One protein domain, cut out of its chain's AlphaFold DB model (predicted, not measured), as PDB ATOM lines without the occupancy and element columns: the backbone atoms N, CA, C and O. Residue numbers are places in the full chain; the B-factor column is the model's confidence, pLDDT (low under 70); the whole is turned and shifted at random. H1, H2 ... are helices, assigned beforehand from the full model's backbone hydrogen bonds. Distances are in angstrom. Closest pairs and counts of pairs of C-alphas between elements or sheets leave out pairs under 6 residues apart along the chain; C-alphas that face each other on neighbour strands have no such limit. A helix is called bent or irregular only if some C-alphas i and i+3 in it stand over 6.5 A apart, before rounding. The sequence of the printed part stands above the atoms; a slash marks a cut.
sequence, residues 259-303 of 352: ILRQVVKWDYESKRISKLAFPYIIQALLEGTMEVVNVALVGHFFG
ATOM      1  N   ILE A 259      -0.578  74.849  14.720       63.53
ATOM      2  CA  ILE A 259      -1.722  73.933  14.613       63.53
ATOM      3  C   ILE A 259      -1.422  72.635  15.370       63.53
ATOM      4  O   ILE A 259      -2.219  72.221  16.202       63.53
ATOM      5  N   LEU A 260      -0.220  72.068  15.204       62.88
ATOM      6  CA  LEU A 260       0.229  70.893  15.967       62.88
ATOM      7  C   LEU A 260       0.195  71.132  17.485       62.88
ATOM      8  O   LEU A 260      -0.210  70.256  18.243       62.88
ATOM      9  N   ARG A 261       0.557  72.334  17.949       59.91
ATOM     10  CA  ARG A 261       0.540  72.665  19.383       59.91
ATOM     11  C   ARG A 261      -0.867  72.930  19.929       59.91
ATOM     12  O   ARG A 261      -1.078  72.766  21.127       59.91
ATOM     13  N   GLN A 262      -1.817  73.323  19.077       60.53
ATOM     14  CA  GLN A 262      -3.238  73.400  19.432       60.53
ATOM     15  C   GLN A 262      -3.914  72.026  19.422       60.53
ATOM     16  O   GLN A 262      -4.695  71.759  20.322       60.53
ATOM     17  N   VAL A 263      -3.548  71.127  18.504       62.22
ATOM     18  CA  VAL A 263      -4.019  69.727  18.498       62.22
ATOM     19  C   VAL A 263      -3.516  68.958  19.733       62.22
ATOM     20  O   VAL A 263      -4.182  68.055  20.222       62.22
ATOM     21  N   VAL A 264      -2.367  69.356  20.294       61.34
ATOM     22  CA  VAL A 264      -1.802  68.790  21.537       61.34
ATOM     23  C   VAL A 264      -2.357  69.462  22.804       61.34
ATOM     24  O   VAL A 264      -2.048  69.025  23.917       61.34
ATOM     25  N   LYS A 265      -3.194  70.507  22.698       69.00
ATOM     26  CA  LYS A 265      -3.878  71.037  23.882       69.00
ATOM     27  C   LYS A 265      -4.880  69.982  24.329       69.00
ATOM     28  O   LYS A 265      -5.904  69.754  23.704       69.00
ATOM     29  N   TRP A 266      -4.488  69.265  25.373       74.31
ATOM     30  CA  TRP A 266      -5.186  68.087  25.843       74.31
ATOM     31  C   TRP A 266      -6.505  68.498  26.499       74.31
ATOM     32  O   TRP A 266      -6.572  68.695  27.717       74.31
ATOM     33  N   ASP A 267      -7.540  68.639  25.680       85.44
ATOM     34  CA  ASP A 267      -8.881  68.969  26.131       85.44
ATOM     35  C   ASP A 267      -9.444  67.860  27.023       85.44
ATOM     36  O   ASP A 267      -9.052  66.686  26.961       85.44
ATOM     37  N   TYR A 268     -10.355  68.250  27.913       88.12
ATOM     38  CA  TYR A 268     -10.999  67.321  28.838       88.12
ATOM     39  C   TYR A 268     -11.730  66.198  28.083       88.12
ATOM     40  O   TYR A 268     -11.657  65.036  28.486       88.12
ATOM     41  N   GLU A 269     -12.330  66.526  26.936       85.25
ATOM     42  CA  GLU A 269     -13.012  65.556  26.081       85.25
ATOM     43  C   GLU A 269     -12.035  64.540  25.478       85.25
ATOM     44  O   GLU A 269     -12.273  63.335  25.540       85.25
ATOM     45  N   SER A 270     -10.858  64.985  25.029       87.00
ATOM     46  CA  SER A 270      -9.805  64.089  24.544       87.00
ATOM     47  C   SER A 270      -9.306  63.144  25.641       87.00
ATOM     48  O   SER A 270      -9.102  61.965  25.371       87.00
ATOM     49  N   LYS A 271      -9.177  63.588  26.909       87.00
ATOM     50  CA  LYS A 271      -8.871  62.672  28.041       87.00
ATOM     51  C   LYS A 271      -9.928  61.593  28.189       87.00
ATOM     52  O   LYS A 271      -9.588  60.449  28.482       87.00
ATOM     53  N   ARG A 272     -11.198  61.962  28.038       89.44
ATOM     54  CA  ARG A 272     -12.321  61.041  28.188       89.44
ATOM     55  C   ARG A 272     -12.339  60.011  27.061       89.44
ATOM     56  O   ARG A 272     -12.393  58.819  27.352       89.44
ATOM     57  N   ILE A 273     -12.190  60.449  25.812       90.00
ATOM     58  CA  ILE A 273     -12.121  59.557  24.648       90.00
ATOM     59  C   ILE A 273     -10.894  58.648  24.745       90.00
ATOM     60  O   ILE A 273     -11.027  57.443  24.575       90.00
ATOM     61  N   SER A 274      -9.715  59.172  25.104       89.06
ATOM     62  CA  SER A 274      -8.510  58.345  25.270       89.06
ATOM     63  C   SER A 274      -8.662  57.285  26.364       89.06
ATOM     64  O   SER A 274      -8.167  56.175  26.191       89.06
ATOM     65  N   LYS A 275      -9.367  57.584  27.466       89.81
ATOM     66  CA  LYS A 275      -9.668  56.592  28.514       89.81
ATOM     67  C   LYS A 275     -10.567  55.462  28.012       89.81
ATOM     68  O   LYS A 275     -10.376  54.330  28.441       89.81
ATOM     69  N   LEU A 276     -11.510  55.760  27.117       88.00
ATOM     70  CA  LEU A 276     -12.357  54.744  26.489       88.00
ATOM     71  C   LEU A 276     -11.628  53.990  25.373       88.00
ATOM     72  O   LEU A 276     -11.814  52.791  25.259       88.00
ATOM     73  N   ALA A 277     -10.797  54.653  24.569       88.75
ATOM     74  CA  ALA A 277     -10.125  54.049  23.416       88.75
ATOM     75  C   ALA A 277      -8.991  53.089  23.809       88.75
ATOM     76  O   ALA A 277      -8.747  52.099  23.127       88.75
ATOM     77  N   PHE A 278      -8.299  53.369  24.915       91.06
ATOM     78  CA  PHE A 278      -7.180  52.558  25.389       91.06
ATOM     79  C   PHE A 278      -7.504  51.059  25.570       91.06
ATOM     80  O   PHE A 278      -6.761  50.243  25.020       91.06
ATOM     81  N   PRO A 279      -8.591  50.656  26.264       89.00
ATOM     82  CA  PRO A 279      -8.945  49.241  26.375       89.00
ATOM     83  C   PRO A 279      -9.254  48.593  25.019       89.00
ATOM     84  O   PRO A 279      -8.848  47.454  24.813       89.00
ATOM     85  N   TYR A 280      -9.868  49.309  24.068       86.00
ATOM     86  CA  TYR A 280     -10.118  48.769  22.723       86.00
ATOM     87  C   TYR A 280      -8.826  48.496  21.949       86.00
ATOM     88  O   TYR A 280      -8.723  47.481  21.266       86.00
ATOM     89  N   ILE A 281      -7.816  49.365  22.071       90.75
ATOM     90  CA  ILE A 281      -6.511  49.154  21.425       90.75
ATOM     91  C   ILE A 281      -5.812  47.932  22.022       90.75
ATOM     92  O   ILE A 281      -5.288  47.102  21.284       90.75
ATOM     93  N   ILE A 282      -5.818  47.809  23.353       91.81
ATOM     94  CA  ILE A 282      -5.254  46.639  24.037       91.81
ATOM     95  C   ILE A 282      -5.962  45.371  23.571       91.81
ATOM     96  O   ILE A 282      -5.298  44.413  23.192       91.81
ATOM     97  N   GLN A 283      -7.292  45.383  23.554       88.94
ATOM     98  CA  GLN A 283      -8.084  44.248  23.103       88.94
ATOM     99  C   GLN A 283      -7.736  43.847  21.665       88.94
ATOM    100  O   GLN A 283      -7.478  42.674  21.423       88.94
ATOM    101  N   ALA A 284      -7.638  44.809  20.742       84.19
ATOM    102  CA  ALA A 284      -7.287  44.541  19.348       84.19
ATOM    103  C   ALA A 284      -5.879  43.938  19.193       84.19
ATOM    104  O   ALA A 284      -5.678  43.023  18.396       84.19
ATOM    105  N   LEU A 285      -4.904  44.420  19.970       90.94
ATOM    106  CA  LEU A 285      -3.553  43.853  19.971       90.94
ATOM    107  C   LEU A 285      -3.549  42.422  20.513       90.94
ATOM    108  O   LEU A 285      -2.909  41.551  19.929       90.94
ATOM    109  N   LEU A 286      -4.275  42.171  21.604       89.69
ATOM    110  CA  LEU A 286      -4.375  40.835  22.181       89.69
ATOM    111  C   LEU A 286      -5.031  39.842  21.228       89.69
ATOM    112  O   LEU A 286      -4.501  38.748  21.044       89.69
ATOM    113  N   GLU A 287      -6.148  40.229  20.619       87.38
ATOM    114  CA  GLU A 287      -6.879  39.401  19.662       87.38
ATOM    115  C   GLU A 287      -5.972  39.002  18.491       87.38
ATOM    116  O   GLU A 287      -5.797  37.810  18.236       87.38
ATOM    117  N   GLY A 288      -5.257  39.967  17.898       86.19
ATOM    118  CA  GLY A 288      -4.298  39.685  16.828       86.19
ATOM    119  C   GLY A 288      -3.131  38.791  17.266       86.19
ATOM    120  O   GLY A 288      -2.718  37.898  16.528       86.19
ATOM    121  N   THR A 289      -2.595  38.971  18.481       90.56
ATOM    122  CA  THR A 289      -1.512  38.095  18.971       90.56
ATOM    123  C   THR A 289      -1.977  36.662  19.209       90.56
ATOM    124  O   THR A 289      -1.238  35.729  18.899       90.56
ATOM    125  N   MET A 290      -3.195  36.471  19.721       88.31
ATOM    126  CA  MET A 290      -3.751  35.139  19.956       88.31
ATOM    127  C   MET A 290      -4.002  34.397  18.645       88.31
ATOM    128  O   MET A 290      -3.721  33.204  18.559       88.31
ATOM    129  N   GLU A 291      -4.463  35.100  17.613       87.25
ATOM    130  CA  GLU A 291      -4.663  34.533  16.279       87.25
ATOM    131  C   GLU A 291      -3.340  34.030  15.680       87.25
ATOM    132  O   GLU A 291      -3.237  32.868  15.276       87.25
ATOM    133  N   VAL A 292      -2.280  34.846  15.739       89.00
ATOM    134  CA  VAL A 292      -0.939  34.454  15.267       89.00
ATOM    135  C   VAL A 292      -0.393  33.258  16.052       89.00
ATOM    136  O   VAL A 292       0.159  32.331  15.455       89.00
ATOM    137  N   VAL A 293      -0.559  33.244  17.379       92.38
ATOM    138  CA  VAL A 293      -0.117  32.126  18.227       92.38
ATOM    139  C   VAL A 293      -0.887  30.846  17.896       92.38
ATOM    140  O   VAL A 293      -0.270  29.789  17.784       92.38
ATOM    141  N   ASN A 294      -2.200  30.920  17.670       89.06
ATOM    142  CA  ASN A 294      -3.010  29.760  17.295       89.06
ATOM    143  C   ASN A 294      -2.565  29.161  15.957       89.06
ATOM    144  O   ASN A 294      -2.349  27.952  15.873       89.06
ATOM    145  N   VAL A 295      -2.357  29.992  14.931       88.25
ATOM    146  CA  VAL A 295      -1.871  29.530  13.619       88.25
ATOM    147  C   VAL A 295      -0.479  28.902  13.743       88.25
ATOM    148  O   VAL A 295      -0.227  27.838  13.173       88.25
ATOM    149  N   ALA A 296       0.417  29.516  14.523       88.81
ATOM    150  CA  ALA A 296       1.757  28.986  14.765       88.81
ATOM    151  C   ALA A 296       1.720  27.622  15.477       88.81
ATOM    152  O   ALA A 296       2.456  26.709  15.097       88.81
ATOM    153  N   LEU A 297       0.833  27.454  16.463       89.75
ATOM    154  CA  LEU A 297       0.635  26.186  17.166       89.75
ATOM    155  C   LEU A 297       0.087  25.107  16.230       89.75
ATOM    156  O   LEU A 297       0.647  24.013  16.169       89.75
ATOM    157  N   VAL A 298      -0.955  25.404  15.451       90.00
ATOM    158  CA  VAL A 298      -1.511  24.435  14.491       90.00
ATOM    159  C   VAL A 298      -0.449  24.013  13.476       90.00
ATOM    160  O   VAL A 298      -0.271  22.820  13.227       90.00
ATOM    161  N   GLY A 299       0.322  24.972  12.956       88.88
ATOM    162  CA  GLY A 299       1.410  24.706  12.018       88.88
ATOM    163  C   GLY A 299       2.519  23.837  12.611       88.88
ATOM    164  O   GLY A 299       3.031  22.952  11.924       88.88
ATOM    165  N   HIS A 300       2.864  24.042  13.887       89.88
ATOM    166  CA  HIS A 300       3.906  23.258  14.545       89.88
ATOM    167  C   HIS A 300       3.449  21.835  14.905       89.88
ATOM    168  O   HIS A 300       4.213  20.890  14.697       89.88
ATOM    169  N   PHE A 301       2.232  21.670  15.431       91.69
ATOM    170  CA  PHE A 301       1.769  20.391  15.981       91.69
ATOM    171  C   PHE A 301       1.138  19.454  14.944       91.69
ATOM    172  O   PHE A 301       1.325  18.243  15.043       91.69
ATOM    173  N   PHE A 302       0.407  19.978  13.954       88.38
ATOM    174  CA  PHE A 302      -0.409  19.158  13.043       88.38
ATOM    175  C   PHE A 302       0.187  19.001  11.635       88.38
ATOM    176  O   PHE A 302      -0.269  18.168  10.851       88.38
ATOM    177  N   GLY A 303       1.243  19.753  11.312       89.50
ATOM    178  CA  GLY A 303       1.911  19.687  10.014       89.50
ATOM    179  C   GLY A 303       1.169  20.425   8.890       89.50
ATOM    180  O   GLY A 303       0.119  21.037   9.076       89.50
TER     181      GLY A 303
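This is residues 259 to 303 of the 352 residues of the protein "Hypothetical protein" of Amphora coffeiformis (UniProt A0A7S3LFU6). What shape is this? Residues 259 to 267, with the small helix H1, make a short foot set sideways at one end of one long, kinked helix, H2, as in an L. What is it made of? The 45 printed residues, all helix in class, hold H1, then H2, and no named strand. The whole is extended, with a radius of gyration of the C-alphas of 18.4 A and spans of 55 by 20 by 6 A.

Do the helices meet? H1, residues 259 to 263, and H2, residues 268 to 303, are apart, joined by a tight link. Is H2 straight? It has a kink of 29 degrees near residue 276, yet is neither bent nor irregular, but only just: C-alphas 276 and 279 are 6.5 A apart. Are the backbone pairs kept? Every O i to N i+4 pair in H1 is within hydrogen-bond range, and 29 of 32 in H2.

Where does H1 begin? C-alpha 259 is at (-1.722, 73.933, 14.613). Where does H2 run? It covers 52.8 A, from C-alpha 268 at (-10.999, 67.321, 28.838) to C-alpha 303 at (1.911, 19.687, 10.014).

Is it unbroken? The printed part has no cut. Where is confidence low? Residues 259 to 265 are under 70 in pLDDT.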